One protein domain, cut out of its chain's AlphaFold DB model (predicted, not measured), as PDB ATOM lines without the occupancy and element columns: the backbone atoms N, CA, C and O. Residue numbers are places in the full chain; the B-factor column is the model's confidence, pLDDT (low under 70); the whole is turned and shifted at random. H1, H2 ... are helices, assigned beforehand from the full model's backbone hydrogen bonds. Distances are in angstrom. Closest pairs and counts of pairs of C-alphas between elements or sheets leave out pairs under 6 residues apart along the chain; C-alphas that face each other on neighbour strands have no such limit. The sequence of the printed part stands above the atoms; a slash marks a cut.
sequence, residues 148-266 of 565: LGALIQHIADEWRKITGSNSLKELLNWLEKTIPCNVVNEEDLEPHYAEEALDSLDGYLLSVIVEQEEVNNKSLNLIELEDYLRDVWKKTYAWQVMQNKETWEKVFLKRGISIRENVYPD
ATOM      1  N   LEU A 148     132.106 187.278 147.264       88.12
ATOM      2  CA  LEU A 148     131.498 188.285 148.146       88.12
ATOM      3  C   LEU A 148     130.299 188.973 147.479       88.12
ATOM      4  O   LEU A 148     129.283 189.217 148.124       88.12
ATOM      5  N   GLY A 149     130.399 189.263 146.180       88.69
ATOM      6  CA  GLY A 149     129.302 189.855 145.426       88.69
ATOM      7  C   GLY A 149     128.105 188.919 145.305       88.69
ATOM      8  O   GLY A 149     126.975 189.341 145.536       88.69
ATOM      9  N   ALA A 150     128.361 187.640 145.025       88.56
ATOM     10  CA  ALA A 150     127.343 186.597 145.009       88.56
ATOM     11  C   ALA A 150     126.670 186.448 146.384       88.56
ATOM     12  O   ALA A 150     125.449 186.350 146.444       88.56
ATOM     13  N   LEU A 151     127.438 186.505 147.478       90.56
ATOM     14  CA  LEU A 151     126.912 186.438 148.842       90.56
ATOM     15  C   LEU A 151     125.977 187.612 149.161       90.56
ATOM     16  O   LEU A 151     124.840 187.399 149.571       90.56
ATOM     17  N   ILE A 152     126.430 188.852 148.950       92.12
ATOM     18  CA  ILE A 152     125.632 190.051 149.255       92.12
ATOM     19  C   ILE A 152     124.373 190.109 148.379       92.12
ATOM     20  O   ILE A 152     123.292 190.461 148.861       92.12
ATOM     21  N   GLN A 153     124.494 189.739 147.102       91.19
ATOM     22  CA  GLN A 153     123.351 189.659 146.200       91.19
ATOM     23  C   GLN A 153     122.360 188.582 146.651       91.19
ATOM     24  O   GLN A 153     121.164 188.856 146.713       91.19
ATOM     25  N   HIS A 154     122.849 187.404 147.046       91.38
ATOM     26  CA  HIS A 154     122.012 186.329 147.568       91.38
ATOM     27  C   HIS A 154     121.250 186.756 148.831       91.38
ATOM     28  O   HIS A 154     120.045 186.537 148.901       91.38
ATOM     29  N   ILE A 155     121.894 187.453 149.776       92.81
ATOM     30  CA  ILE A 155     121.224 188.008 150.970       92.81
ATOM     31  C   ILE A 155     120.077 188.942 150.567       92.81
ATOM     32  O   ILE A 155     118.971 188.837 151.098       92.81
ATOM     33  N   ALA A 156     120.325 189.857 149.626       92.25
ATOM     34  CA  ALA A 156     119.302 190.786 149.158       92.25
ATOM     35  C   ALA A 156     118.142 190.063 148.454       92.25
ATOM     36  O   ALA A 156     116.986 190.441 148.638       92.25
ATOM     37  N   ASP A 157     118.435 189.027 147.668       91.62
ATOM     38  CA  ASP A 157     117.429 188.254 146.945       91.62
ATOM     39  C   ASP A 157     116.582 187.387 147.887       91.62
ATOM     40  O   ASP A 157     115.360 187.367 147.750       91.62
ATOM     41  N   GLU A 158     117.182 186.738 148.888       91.19
ATOM     42  CA  GLU A 158     116.424 186.019 149.918       91.19
ATOM     43  C   GLU A 158     115.574 186.975 150.767       91.19
ATOM     44  O   GLU A 158     114.394 186.716 151.007       91.19
ATOM     45  N   TRP A 159     116.113 188.141 151.146       92.50
ATOM     46  CA  TRP A 159     115.344 189.166 151.856       92.50
ATOM     47  C   TRP A 159     114.128 189.650 151.046       92.50
ATOM     48  O   TRP A 159     113.033 189.793 151.598       92.50
ATOM     49  N   ARG A 160     114.283 189.848 149.729       93.12
ATOM     50  CA  ARG A 160     113.172 190.196 148.823       93.12
ATOM     51  C   ARG A 160     112.116 189.100 148.774       93.12
ATOM     52  O   ARG A 160     110.930 189.413 148.805       93.12
ATOM     53  N   LYS A 161     112.526 187.828 148.715       90.81
ATOM     54  CA  LYS A 161     111.594 186.687 148.717       90.81
ATOM     55  C   LYS A 161     110.775 186.628 150.005       90.81
ATOM     56  O   LYS A 161     109.573 186.400 149.937       90.81
ATOM     57  N   ILE A 162     111.412 186.863 151.152       89.00
ATOM     58  CA  ILE A 162     110.765 186.800 152.469       89.00
ATOM     59  C   ILE A 162     109.819 187.988 152.688       89.00
ATOM     60  O   ILE A 162     108.718 187.819 153.204       89.00
ATOM     61  N   THR A 163     110.239 189.198 152.316       90.88
ATOM     62  CA  THR A 163     109.494 190.430 152.641       90.88
ATOM     63  C   THR A 163     108.552 190.905 151.536       90.88
ATOM     64  O   THR A 163     107.660 191.708 151.801       90.88
ATOM     65  N   GLY A 164     108.766 190.473 150.290       92.38
ATOM     66  CA  GLY A 164     108.095 191.009 149.103       92.38
ATOM     67  C   GLY A 164     108.513 192.439 148.727       92.38
ATOM     68  O   GLY A 164     107.988 192.992 147.760       92.38
ATOM     69  N   SER A 165     109.443 193.056 149.465       93.75
ATOM     70  CA  SER A 165     109.885 194.434 149.239       93.75
ATOM     71  C   SER A 165     111.121 194.500 148.349       93.75
ATOM     72  O   SER A 165     112.028 193.687 148.462       93.75
ATOM     73  N   ASN A 166     111.194 195.530 147.501       92.25
ATOM     74  CA  ASN A 166     112.380 195.867 146.702       92.25
ATOM     75  C   ASN A 166     113.064 197.165 147.174       92.25
ATOM     76  O   ASN A 166     113.942 197.698 146.493       92.25
ATOM     77  N   SER A 167     112.658 197.700 148.329       95.81
ATOM     78  CA  SER A 167     113.164 198.965 148.860       95.81
ATOM     79  C   SER A 167     114.561 198.804 149.457       95.81
ATOM     80  O   SER A 167     114.742 198.154 150.486       95.81
ATOM     81  N   LEU A 168     115.560 199.476 148.868       92.50
ATOM     82  CA  LEU A 168     116.920 199.508 149.422       92.50
ATOM     83  C   LEU A 168     116.934 200.046 150.862       92.50
ATOM     84  O   LEU A 168     117.691 199.563 151.695       92.50
ATOM     85  N   LYS A 169     116.084 201.030 151.179       95.44
ATOM     86  CA  LYS A 169     116.000 201.604 152.529       95.44
ATOM     87  C   LYS A 169     115.530 200.570 153.555       95.44
ATOM     88  O   LYS A 169     116.050 200.540 154.667       95.44
ATOM     89  N   GLU A 170     114.560 199.737 153.188       95.56
ATOM     90  CA  GLU A 170     114.046 198.684 154.068       95.56
ATOM     91  C   GLU A 170     115.067 197.559 154.247       95.56
ATOM     92  O   GLU A 170     115.275 197.131 155.382       95.56
ATOM     93  N   LEU A 171     115.775 197.173 153.178       94.69
ATOM     94  CA  LEU A 171     116.890 196.224 153.254       94.69
ATOM     95  C   LEU A 171     117.976 196.721 154.216       94.69
ATOM     96  O   LEU A 171     118.406 195.983 155.097       94.69
ATOM     97  N   LEU A 172     118.396 197.985 154.091       95.06
ATOM     98  CA  LEU A 172     119.421 198.574 154.960       95.06
ATOM     99  C   LEU A 172     118.974 198.652 156.430       95.06
ATOM    100  O   LEU A 172     119.787 198.424 157.320       95.06
ATOM    101  N   ASN A 173     117.697 198.948 156.697       94.44
ATOM    102  CA  ASN A 173     117.148 198.944 158.059       94.44
ATOM    103  C   ASN A 173     117.028 197.521 158.634       94.44
ATOM    104  O   ASN A 173     117.199 197.339 159.838       94.44
ATOM    105  N   TRP A 174     116.751 196.516 157.800       93.81
ATOM    106  CA  TRP A 174     116.783 195.113 158.214       93.81
ATOM    107  C   TRP A 174     118.215 194.677 158.551       93.81
ATOM    108  O   TRP A 174     118.468 194.217 159.660       93.81
ATOM    109  N   LEU A 175     119.178 194.932 157.659       93.06
ATOM    110  CA  LEU A 175     120.600 194.634 157.883       93.06
ATOM    111  C   LEU A 175     121.170 195.301 159.137       93.06
ATOM    112  O   LEU A 175     122.114 194.788 159.717       93.06
ATOM    113  N   GLU A 176     120.622 196.435 159.561       92.56
ATOM    114  CA  GLU A 176     121.069 197.139 160.763       92.56
ATOM    115  C   GLU A 176     120.642 196.472 162.076       92.56
ATOM    116  O   GLU A 176     121.314 196.650 163.092       92.56
ATOM    117  N   LYS A 177     119.510 195.760 162.065       89.56
ATOM    118  CA  LYS A 177     118.823 195.273 163.275       89.56
ATOM    119  C   LYS A 177     118.825 193.757 163.407       89.56
ATOM    120  O   LYS A 177     118.626 193.244 164.503       89.56
ATOM    121  N   THR A 178     118.992 193.044 162.301       88.56
ATOM    122  CA  THR A 178     118.861 191.592 162.286       88.56
ATOM    123  C   THR A 178     120.081 190.924 162.903       88.56
ATOM    124  O   THR A 178     121.222 191.207 162.533       88.56
ATOM    125  N   ILE A 179     119.828 189.990 163.815       83.56
ATOM    126  CA  ILE A 179     120.836 189.131 164.431       83.56
ATOM    127  C   ILE A 179     120.507 187.698 164.003       83.56
ATOM    128  O   ILE A 179     119.368 187.279 164.222       83.56
ATOM    129  N   PRO A 180     121.447 186.953 163.390       79.19
ATOM    130  CA  PRO A 180     121.230 185.545 163.077       79.19
ATOM    131  C   PRO A 180     120.836 184.750 164.328       79.19
ATOM    132  O   PRO A 180     121.394 184.963 165.412       79.19
ATOM    133  N   CYS A 181     119.870 183.843 164.184       71.81
ATOM    134  CA  CYS A 181     119.397 183.005 165.279       71.81
ATOM    135  C   CYS A 181     120.528 182.117 165.829       71.81
ATOM    136  O   CYS A 181     121.347 181.582 165.085       71.81
ATOM    137  N   ASN A 182     120.563 181.937 167.155       64.12
ATOM    138  CA  ASN A 182     121.564 181.089 167.820       64.12
ATOM    139  C   ASN A 182     121.195 179.590 167.795       64.12
ATOM    140  O   ASN A 182     122.027 178.753 168.139       64.12
ATOM    141  N   VAL A 183     119.947 179.246 167.461       59.56
ATOM    142  CA  VAL A 183     119.452 177.862 167.472       59.56
ATOM    143  C   VAL A 183     119.642 177.265 166.086       59.56
ATOM    144  O   VAL A 183     119.041 177.730 165.125       59.56
ATOM    145  N   VAL A 184     120.479 176.234 165.992       56.41
ATOM    146  CA  VAL A 184     120.657 175.444 164.772       56.41
ATOM    147  C   VAL A 184     119.961 174.107 164.987       56.41
ATOM    148  O   VAL A 184     120.506 173.219 165.640       56.41
ATOM    149  N   ASN A 185     118.759 173.958 164.441       53.00
ATOM    150  CA  ASN A 185     118.161 172.642 164.260       53.00
ATOM    151  C   ASN A 185     118.733 172.049 162.971       53.00
ATOM    152  O   ASN A 185     118.242 172.309 161.879       53.00
ATOM    153  N   GLU A 186     119.778 171.230 163.081       51.38
ATOM    154  CA  GLU A 186     120.317 170.494 161.923       51.38
ATOM    155  C   GLU A 186     119.310 169.489 161.324       51.38
ATOM    156  O   GLU A 186     119.556 168.933 160.253       51.38
ATOM    157  N   GLU A 187     118.195 169.233 162.019       45.69
ATOM    158  CA  GLU A 187     117.086 168.384 161.570       45.69
ATOM    159  C   GLU A 187     116.002 169.147 160.793       45.69
ATOM    160  O   GLU A 187     115.143 168.503 160.183       45.69
ATOM    161  N   ASP A 188     116.041 170.485 160.768       42.97
ATOM    162  CA  ASP A 188     115.084 171.265 159.986       42.97
ATOM    163  C   ASP A 188     115.373 171.068 158.488       42.97
ATOM    164  O   ASP A 188     116.447 171.360 157.962       42.97
ATOM    165  N   LEU A 189     114.387 170.492 157.795       38.84
ATOM    166  CA  LEU A 189     114.450 170.129 156.376       38.84
ATOM    167  C   LEU A 189     114.438 171.350 155.440       38.84
ATOM    168  O   LEU A 189     114.678 171.189 154.240       38.84
ATOM    169  N   GLU A 190     114.160 172.548 155.962       47.94
ATOM    170  CA  GLU A 190     114.218 173.793 155.202       47.94
ATOM    171  C   GLU A 190     115.546 174.516 155.450       47.94
ATOM    172  O   GLU A 190     115.846 174.899 156.580       47.94
ATOM    173  N   PRO A 191     116.363 174.749 154.413       53.66
ATOM    174  CA  PRO A 191     117.600 175.488 154.585       53.66
ATOM    175  C   PRO A 191     117.275 176.961 154.864       53.66
ATOM    176  O   PRO A 191     116.648 177.633 154.042       53.66
ATOM    177  N   HIS A 192     117.734 177.488 156.000       63.47
ATOM    178  CA  HIS A 192     117.609 178.905 156.362       63.47
ATOM    179  C   HIS A 192     118.571 179.796 155.549       63.47
ATOM    180  O   HIS A 192     119.377 180.533 156.116       63.47
ATOM    181  N   TYR A 193     118.506 179.736 154.213       71.12
ATOM    182  CA  TYR A 193     119.481 180.338 153.291       71.12
ATOM    183  C   TYR A 193     119.805 181.811 153.601       71.12
ATOM    184  O   TYR A 193     120.970 182.204 153.573       71.12
ATOM    185  N   ALA A 194     118.796 182.612 153.968       78.75
ATOM    186  CA  ALA A 194     118.976 184.023 154.317       78.75
ATOM    187  C   ALA A 194     119.809 184.229 155.594       78.75
ATOM    188  O   ALA A 194     120.690 185.089 155.629       78.75
ATOM    189  N   GLU A 195     119.532 183.449 156.640       82.94
ATOM    190  CA  GLU A 195     120.238 183.543 157.920       82.94
ATOM    191  C   GLU A 195     121.677 183.053 157.780       82.94
ATOM    192  O   GLU A 195     122.599 183.700 158.271       82.94
ATOM    193  N   GLU A 196     121.884 181.949 157.055       84.00
ATOM    194  CA  GLU A 196     123.220 181.398 156.817       84.00
ATOM    195  C   GLU A 196     124.105 182.357 156.025       84.00
ATOM    196  O   GLU A 196     125.292 182.520 156.326       84.00
ATOM    197  N   ALA A 197     123.525 182.993 155.008       88.94
ATOM    198  CA  ALA A 197     124.216 183.965 154.184       88.94
ATOM    199  C   ALA A 197     124.566 185.223 154.993       88.94
ATOM    200  O   ALA A 197     125.698 185.704 154.912       88.94
ATOM    201  N   LEU A 198     123.637 185.720 155.819       91.50
ATOM    202  CA  LEU A 198     123.888 186.871 156.687       91.50
ATOM    203  C   LEU A 198     124.980 186.577 157.725       91.50
ATOM    204  O   LEU A 198     125.898 187.373 157.876       91.50
ATOM    205  N   ASP A 199     124.928 185.417 158.380       90.56
ATOM    206  CA  ASP A 199     125.929 184.978 159.361       90.56
ATOM    207  C   ASP A 199     127.318 184.767 158.720       90.56
ATOM    208  O   ASP A 199     128.349 185.057 159.326       90.56
ATOM    209  N   SER A 200     127.365 184.349 157.449       90.06
ATOM    210  CA  SER A 200     128.615 184.279 156.677       90.06
ATOM    211  C   SER A 200     129.195 185.668 156.387       90.06
ATOM    212  O   SER A 200     130.406 185.869 156.498       90.06
ATOM    213  N   LEU A 201     128.342 186.641 156.040       93.12
ATOM    214  CA  LEU A 201     128.759 188.033 155.863       93.12
ATOM    215  C   LEU A 201     129.227 188.643 157.192       93.12
ATOM    216  O   LEU A 201     130.210 189.383 157.202       93.12
ATOM    217  N   ASP A 202     128.575 188.291 158.302       93.81
ATOM    218  CA  ASP A 202     128.987 188.709 159.639       93.81
ATOM    219  C   ASP A 202     130.368 188.188 159.993       93.81
ATOM    220  O   ASP A 202     131.199 188.971 160.437       93.81
ATOM    221  N   GLY A 203     130.643 186.904 159.747       91.56
ATOM    222  CA  GLY A 203     131.971 186.329 159.963       91.56
ATOM    223  C   GLY A 203     133.065 187.070 159.186       91.56
ATOM    224  O   GLY A 203     134.095 187.411 159.762       91.56
ATOM    225  N   TYR A 204     132.816 187.386 157.910       92.56
ATOM    226  CA  TYR A 204     133.758 188.138 157.070       92.56
ATOM    227  C   TYR A 204     133.985 189.573 157.569       92.56
ATOM    228  O   TYR A 204     135.113 190.044 157.661       92.56
ATOM    229  N   LEU A 205     132.915 190.304 157.876       94.38
ATOM    230  CA  LEU A 205     133.034 191.683 158.352       94.38
ATOM    231  C   LEU A 205     133.652 191.741 159.752       94.38
ATOM    232  O   LEU A 205     134.417 192.654 160.046       94.38
ATOM    233  N   LEU A 206     133.350 190.762 160.603       93.75
ATOM    234  CA  LEU A 206     133.924 190.644 161.934       93.75
ATOM    235  C   LEU A 206     135.434 190.400 161.862       93.75
ATOM    236  O   LEU A 206     136.156 191.072 162.592       93.75
ATOM    237  N   SER A 207     135.926 189.538 160.962       91.88
ATOM    238  CA  SER A 207     137.375 189.365 160.779       91.88
ATOM    239  C   SER A 207     138.039 190.661 160.310       91.88
ATOM    240  O   SER A 207     138.998 191.107 160.928       91.88
ATOM    241  N   VAL A 208     137.461 191.336 159.307       92.31
ATOM    242  CA  VAL A 208     137.963 192.624 158.793       92.31
ATOM    243  C   VAL A 208     138.076 193.681 159.896       92.31
ATOM    244  O   VAL A 208     139.059 194.421 159.941       92.31
ATOM    245  N   ILE A 209     137.070 193.776 160.769       93.69
ATOM    246  CA  ILE A 209     137.032 194.761 161.855       93.69
ATOM    247  C   ILE A 209     138.030 194.390 162.954       93.69
ATOM    248  O   ILE A 209     138.838 195.230 163.338       93.69
ATOM    249  N   VAL A 210     137.986 193.150 163.450       92.31
ATOM    250  CA  VAL A 210     138.819 192.711 164.578       92.31
ATOM    251  C   VAL A 210     140.301 192.741 164.211       92.31
ATOM    252  O   VAL A 210     141.090 193.267 164.990       92.31
ATOM    253  N   GLU A 211     140.685 192.273 163.020       91.00
ATOM    254  CA  GLU A 211     142.077 192.332 162.554       91.00
ATOM    255  C   GLU A 211     142.607 193.771 162.543       91.00
ATOM    256  O   GLU A 211     143.716 194.034 163.008       91.00
ATOM    257  N   GLN A 212     141.799 194.728 162.079       91.31
ATOM    258  CA  GLN A 212     142.196 196.133 162.049       91.31
ATOM    259  C   GLN A 212     142.320 196.738 163.454       91.31
ATOM    260  O   GLN A 212     143.219 197.547 163.694       91.31
ATOM    261  N   GLU A 213     141.431 196.377 164.381       90.38
ATOM    262  CA  GLU A 213     141.503 196.833 165.776       90.38
ATOM    263  C   GLU A 213     142.732 196.243 166.497       90.38
ATOM    264  O   GLU A 213     143.404 196.966 167.237       90.38
ATOM    265  N   GLU A 214     143.074 194.974 166.235       87.31
ATOM    266  CA  GLU A 214     144.257 194.301 166.795       87.31
ATOM    267  C   GLU A 214     145.567 194.876 166.243       87.31
ATOM    268  O   GLU A 214     146.457 195.221 167.021       87.31
ATOM    269  N   VAL A 215     145.681 195.055 164.921       86.62
ATOM    270  CA  VAL A 215     146.895 195.597 164.278       86.62
ATOM    271  C   VAL A 215     147.212 197.012 164.766       86.62
ATOM    272  O   VAL A 215     148.376 197.352 164.971       86.62
ATOM    273  N   ASN A 216     146.188 197.840 164.980       84.88
ATOM    274  CA  ASN A 216     146.371 199.210 165.465       84.88
ATOM    275  C   ASN A 216     146.395 199.321 166.995       84.88
ATOM    276  O   ASN A 216     146.578 200.425 167.512       84.88
ATOM    277  N   ASN A 217     146.180 198.212 167.714       83.56
ATOM    278  CA  ASN A 217     146.036 198.160 169.169       83.56
ATOM    279  C   ASN A 217     145.064 199.228 169.720       83.56
ATOM    280  O   ASN A 217     145.317 199.873 170.743       83.56
ATOM    281  N   LYS A 218     143.977 199.488 168.984       86.00
ATOM    282  CA  LYS A 218     143.003 200.548 169.276       86.00
ATOM    283  C   LYS A 218     141.674 200.231 168.596       86.00
ATOM    284  O   LYS A 218     141.639 199.956 167.399       86.00
ATOM    285  N   SER A 219     140.571 200.370 169.331       83.00
ATOM    286  CA  SER A 219     139.233 200.352 168.733       83.00
ATOM    287  C   SER A 219     139.032 201.542 167.795       83.00
ATOM    288  O   SER A 219     139.372 202.683 168.128       83.00
ATOM    289  N   LEU A 220     138.450 201.279 166.628       85.38
ATOM    290  CA  LEU A 220     138.136 202.327 165.659       85.38
ATOM    291  C   LEU A 220     136.960 203.161 166.181       85.38
ATOM    292  O   LEU A 220     136.022 202.620 166.763       85.38
ATOM    293  N   ASN A 221     136.950 204.472 165.942       90.12
ATOM    294  CA  ASN A 221     135.724 205.261 166.096       90.12
ATOM    295  C   ASN A 221     134.776 205.047 164.889       90.12
ATOM    296  O   ASN A 221     135.078 204.283 163.975       90.12
ATOM    297  N   LEU A 222     133.575 205.639 164.897       90.44
ATOM    298  CA  LEU A 222     132.586 205.478 163.812       90.44
ATOM    299  C   LEU A 222     133.084 205.956 162.447       90.44
ATOM    300  O   LEU A 222     132.877 205.262 161.457       90.44
ATOM    301  N   ILE A 223     133.758 207.104 162.407       93.12
ATOM    302  CA  ILE A 223     134.259 207.693 161.163       93.12
ATOM    303  C   ILE A 223     135.419 206.844 160.635       93.12
ATOM    304  O   ILE A 223     135.403 206.430 159.481       93.12
ATOM    305  N   GLU A 224     136.367 206.497 161.515       93.12
ATOM    306  CA  GLU A 224     137.498 205.615 161.195       93.12
ATOM    307  C   GLU A 224     137.022 204.257 160.647       93.12
ATOM    308  O   GLU A 224     137.579 203.760 159.670       93.12
ATOM    309  N   LEU A 225     135.977 203.663 161.239       93.38
ATOM    310  CA  LEU A 225     135.419 202.390 160.777       93.38
ATOM    311  C   LEU A 225     134.729 202.510 159.420       93.38
ATOM    312  O   LEU A 225     134.929 201.649 158.565       93.38
ATOM    313  N   GLU A 226     133.903 203.535 159.219       95.38
ATOM    314  CA  GLU A 226     133.208 203.722 157.945       95.38
ATOM    315  C   GLU A 226     134.203 203.930 156.798       95.38
ATOM    316  O   GLU A 226     134.079 203.284 155.753       95.38
ATOM    317  N   ASP A 227     135.216 204.774 157.005       95.44
ATOM    318  CA  ASP A 227     136.266 205.025 156.019       95.44
ATOM    319  C   ASP A 227     137.082 203.760 155.731       95.44
ATOM    320  O   ASP A 227     137.328 203.434 154.566       95.44
ATOM    321  N   TYR A 228     137.432 203.000 156.773       95.25
ATOM    322  CA  TYR A 228     138.152 201.738 156.628       95.25
ATOM    323  C   TYR A 228     137.343 200.690 155.851       95.25
ATOM    324  O   TYR A 228     137.838 200.128 154.875       95.25
ATOM    325  N   LEU A 229     136.078 200.456 156.212       96.25
ATOM    326  CA  LEU A 229     135.225 199.502 155.495       96.25
ATOM    327  C   LEU A 229     135.017 199.914 154.032       96.25
ATOM    328  O   LEU A 229     134.939 199.055 153.151       96.25
ATOM    329  N   ARG A 230     134.950 201.220 153.754       96.31
ATOM    330  CA  ARG A 230     134.828 201.747 152.389       96.31
ATOM    331  C   ARG A 230     136.086 201.479 151.574       96.31
ATOM    332  O   ARG A 230     135.987 201.099 150.407       96.31
ATOM    333  N   ASP A 231     137.254 201.664 152.178       95.00
ATOM    334  CA  ASP A 231     138.540 201.337 151.567       95.00
ATOM    335  C   ASP A 231     138.665 199.829 151.291       95.00
ATOM    336  O   ASP A 231     138.976 199.435 150.163       95.00
ATOM    337  N   VAL A 232     138.312 198.980 152.265       93.38
ATOM    338  CA  VAL A 232     138.273 197.518 152.096       93.38
ATOM    339  C   VAL A 232     137.363 197.136 150.934       93.38
ATOM    340  O   VAL A 232     137.801 196.427 150.028       93.38
ATOM    341  N   TRP A 233     136.124 197.643 150.903       93.38
ATOM    342  CA  TRP A 233     135.163 197.358 149.835       93.38
ATOM    343  C   TRP A 233     135.730 197.676 148.447       93.38
ATOM    344  O   TRP A 233     135.701 196.816 147.563       93.38
ATOM    345  N   LYS A 234     136.320 198.865 148.268       92.00
ATOM    346  CA  LYS A 234     136.916 199.314 146.995       92.00
ATOM    347  C   LYS A 234     138.096 198.456 146.534       92.00
ATOM    348  O   LYS A 234     138.366 198.387 145.333       92.00
ATOM    349  N   LYS A 235     138.785 197.792 147.464       91.12
ATOM    350  CA  LYS A 235     139.889 196.860 147.184       91.12
ATOM    351  C   LYS A 235     139.421 195.433 146.886       91.12
ATOM    352  O   LYS A 235     140.227 194.611 146.461       91.12
ATOM    353  N   THR A 236     138.138 195.117 147.062       87.25
ATOM    354  CA  THR A 236     137.620 193.774 146.767       87.25
ATOM    355  C   THR A 236     137.453 193.523 145.268       87.25
ATOM    356  O   THR A 236     137.159 194.420 144.476       87.25
ATOM    357  N   TYR A 237     137.522 192.249 144.871       85.00
ATOM    358  CA  TYR A 237     137.142 191.838 143.518       85.00
ATOM    359  C   TYR A 237     135.658 192.121 143.221       85.00
ATOM    360  O   TYR A 237     135.308 192.432 142.087       85.00
ATOM    361  N   ALA A 238     134.792 192.086 144.247       87.31
ATOM    362  CA  ALA A 238     133.373 192.431 144.132       87.31
ATOM    363  C   ALA A 238     133.168 193.840 143.576       87.31
ATOM    364  O   ALA A 238     132.425 194.013 142.613       87.31
ATOM    365  N   TRP A 239     133.903 194.817 144.105       87.12
ATOM    366  CA  TRP A 239     133.870 196.181 143.593       87.12
ATOM    367  C   TRP A 239     134.235 196.268 142.109       87.12
ATOM    368  O   TRP A 239     133.651 197.063 141.375       87.12
ATOM    369  N   GLN A 240     135.182 195.461 141.632       83.94
ATOM    370  CA  GLN A 240     135.620 195.532 140.239       83.94
ATOM    371  C   GLN A 240     134.553 195.020 139.271       83.94
ATOM    372  O   GLN A 240     134.303 195.667 138.251       83.94
ATOM    373  N   VAL A 241     133.890 193.914 139.616       82.00
ATOM    374  CA  VAL A 241     133.048 193.153 138.679       82.00
ATOM    375  C   VAL A 241     131.544 193.353 138.837       82.00
ATOM    376  O   VAL A 241     130.795 193.094 137.895       82.00
ATOM    377  N   MET A 242     131.074 193.799 140.003       84.00
ATOM    378  CA  MET A 242     129.642 193.994 140.227       84.00
ATOM    379  C   MET A 242     129.119 195.241 139.506       84.00
ATOM    380  O   MET A 242     129.776 196.281 139.448       84.00
ATOM    381  N   GLN A 243     127.887 195.151 139.006       84.56
ATOM    382  CA  GLN A 243     127.103 196.313 138.582       84.56
ATOM    383  C   GLN A 243     126.452 196.995 139.798       84.56
ATOM    384  O   GLN A 243     126.251 196.352 140.830       84.56
ATOM    385  N   ASN A 244     126.076 198.276 139.674       86.50
ATOM    386  CA  ASN A 244     125.473 199.083 140.753       86.50
ATOM    387  C   ASN A 244     126.345 199.143 142.021       86.50
ATOM    388  O   ASN A 244     125.884 198.893 143.138       86.50
ATOM    389  N   LYS A 245     127.633 199.441 141.832       85.94
ATOM    390  CA  LYS A 245     128.677 199.335 142.857       85.94
ATOM    391  C   LYS A 245     128.376 200.168 144.103       85.94
ATOM    392  O   LYS A 245     128.598 199.710 145.222       85.94
ATOM    393  N   GLU A 246     127.796 201.349 143.919       88.94
ATOM    394  CA  GLU A 246     127.425 202.280 144.986       88.94
ATOM    395  C   GLU A 246     126.298 201.734 145.875       88.94
ATOM    396  O   GLU A 246     126.220 202.054 147.061       88.94
ATOM    397  N   THR A 247     125.407 200.905 145.323       91.81
ATOM    398  CA  THR A 247     124.335 200.258 146.091       91.81
ATOM    399  C   THR A 247     124.903 199.183 147.007       91.81
ATOM    400  O   THR A 247     124.561 199.140 148.189       91.81
ATOM    401  N   TRP A 248     125.790 198.342 146.480       93.00
ATOM    402  CA  TRP A 248     126.408 197.263 147.247       93.00
ATOM    403  C   TRP A 248     127.408 197.778 148.279       93.00
ATOM    404  O   TRP A 248     127.466 197.234 149.378       93.00
ATOM    405  N   GLU A 249     128.083 198.895 147.992       94.81
ATOM    406  CA  GLU A 249     128.879 199.623 148.983       94.81
ATOM    407  C   GLU A 249     128.031 200.008 150.202       94.81
ATOM    408  O   GLU A 249     128.414 199.731 151.335       94.81
ATOM    409  N   LYS A 250     126.833 200.576 149.997       95.19
ATOM    410  CA  LYS A 250     125.933 200.939 151.108       95.19
ATOM    411  C   LYS A 250     125.510 199.729 151.934       95.19
ATOM    412  O   LYS A 250     125.431 199.837 153.153       95.19
ATOM    413  N   VAL A 251     125.233 198.599 151.284       94.94
ATOM    414  CA  VAL A 251     124.873 197.342 151.959       94.94
ATOM    415  C   VAL A 251     126.035 196.839 152.818       94.94
ATOM    416  O   VAL A 251     125.843 196.570 154.004       94.94
ATOM    417  N   PHE A 252     127.236 196.789 152.240       95.56
ATOM    418  CA  PHE A 252     128.458 196.363 152.917       95.56
ATOM    419  C   PHE A 252     128.773 197.243 154.135       95.56
ATOM    420  O   PHE A 252     128.927 196.735 155.247       95.56
ATOM    421  N   LEU A 253     128.785 198.567 153.946       96.06
ATOM    422  CA  LEU A 253     129.050 199.536 155.010       96.06
ATOM    423  C   LEU A 253     128.008 199.458 156.123       96.06
ATOM    424  O   LEU A 253     128.364 199.396 157.297       96.06
ATOM    425  N   LYS A 254     126.716 199.430 155.770       96.06
ATOM    426  CA  LYS A 254     125.638 199.411 156.764       96.06
ATOM    427  C   LYS A 254     125.720 198.171 157.643       96.06
ATOM    428  O   LYS A 254     125.577 198.297 158.858       96.06
ATOM    429  N   ARG A 255     125.993 197.002 157.051       95.38
ATOM    430  CA  ARG A 255     126.163 195.776 157.830       95.38
ATOM    431  C   ARG A 255     127.430 195.827 158.687       95.38
ATOM    432  O   ARG A 255     127.339 195.549 159.878       95.38
ATOM    433  N   GLY A 256     128.566 196.259 158.136       94.62
ATOM    434  CA  GLY A 256     129.833 196.337 158.877       94.62
ATOM    435  C   GLY A 256     129.779 197.283 160.078       94.62
ATOM    436  O   GLY A 256     130.214 196.921 161.166       94.62
ATOM    437  N   ILE A 257     129.146 198.449 159.927       95.06
ATOM    438  CA  ILE A 257     128.906 199.367 161.049       95.06
ATOM    439  C   ILE A 257     127.980 198.710 162.080       95.06
ATOM    440  O   ILE A 257     128.277 198.723 163.272       95.06
ATOM    441  N   SER A 258     126.886 198.077 161.640       93.50
ATOM    442  CA  SER A 258     125.947 197.430 162.565       93.50
ATOM    443  C   SER A 258     126.571 196.284 163.361       93.50
ATOM    444  O   SER A 258     126.181 196.073 164.505       93.50
ATOM    445  N   ILE A 259     127.569 195.585 162.809       92.50
ATOM    446  CA  ILE A 259     128.296 194.525 163.517       92.50
ATOM    447  C   ILE A 259     128.952 195.054 164.783       92.50
ATOM    448  O   ILE A 259     128.848 194.413 165.825       92.50
ATOM    449  N   ARG A 260     129.563 196.239 164.714       90.88
ATOM    450  CA  ARG A 260     130.187 196.870 165.875       90.88
ATOM    451  C   ARG A 260     129.184 197.596 166.765       90.88
ATOM    452  O   ARG A 260     129.349 197.571 167.969       90.88
ATOM    453  N   GLU A 261     128.172 198.252 166.208       90.88
ATOM    454  CA  GLU A 261     127.297 199.123 167.008       90.88
ATOM    455  C   GLU A 261     126.093 198.391 167.620       90.88
ATOM    456  O   GLU A 261     125.700 198.681 168.745       90.88
ATOM    457  N   ASN A 262     125.510 197.433 166.893       89.38
ATOM    458  CA  ASN A 262     124.205 196.853 167.229       89.38
ATOM    459  C   ASN A 262     124.252 195.337 167.457       89.38
ATOM    460  O   ASN A 262     123.566 194.834 168.343       89.38
ATOM    461  N   VAL A 263     125.010 194.595 166.641       89.81
ATOM    462  CA  VAL A 263     124.975 193.120 166.628       89.81
ATOM    463  C   VAL A 263     125.950 192.535 167.655       89.81
ATOM    464  O   VAL A 263     125.556 191.682 168.449       89.81
ATOM    465  N   TYR A 264     127.203 193.006 167.675       91.50
ATOM    466  CA  TYR A 264     128.259 192.565 168.595       91.50
ATOM    467  C   TYR A 264     129.001 193.772 169.203       91.50
ATOM    468  O   TYR A 264     130.161 194.016 168.864       91.50
ATOM    469  N   PRO A 265     128.364 194.549 170.100       90.31
ATOM    470  CA  PRO A 265     128.946 195.781 170.641       90.31
ATOM    471  C   PRO A 265     130.172 195.573 171.529       90.31
ATOM    472  O   PRO A 265     131.065 196.421 171.562       90.31
ATOM    473  N   ASP A 266     130.261 194.426 172.194       91.88
ATOM    474  CA  ASP A 266     131.377 194.100 173.073       91.88
ATOM    475  C   ASP A 266     132.634 193.693 172.265       91.88
ATOM    476  O   ASP A 266     132.586 192.701 171.523       91.88
TER     477      ASP A 266
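AT A GLANCE: This is residues 148 to 266 of the 565 residues of a protein of Paenibacillus sonchi (UniProt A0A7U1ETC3). The long helix H3 crosses one side of a row of three helices, H2, H6 and H4, with H6 in the middle; H1 crosses that side too, and residues 185 to 191 stick out. The printed part has 119 residues, with six named helices, H1 to H6 in chain order, and no named strand: all helix. It is compact, with a radius of gyration of the C-alphas of 14.6 A, spanning 44 by 33 by 23 A.

IN THESE COORDINATES: H3, residues 193 to 215, measures 33.2 A from first to last C-alpha, H6, 245 to 263, 24.8 A, and H1, 148 to 163, 22.6 A. H4 is 222 to 235, H2 168 to 177, H5 237 to 241. C-alpha 193 is at (119.481, 180.338, 153.291), C-alpha 263 at (124.975, 193.120, 166.628).

HOW THE PARTS SIT: H3 touches the hub, H6, with residues 202 to 209 alone, about perpendicular at 76 degrees; their closest C-alphas, Leu 205 and Gly 256, are 5.7 A apart. H6 touches H2 at a shallow tilt of 22 degrees, the same way, closest at C-alphas 258 and 176, 5.2 A. Every O i to N i+4 pair is within hydrogen-bond range in H1, H3, H4 and H5, against 5 of 6 in H2 and 13 of 15 in H6.

THE WHOLE: The farthest C-alphas, Leu 189 and Asn 216, are 44.1 A apart. The printed part has no cut; H2 to H3 is a long link, and residues 182 to 192 are under pLDDT 70.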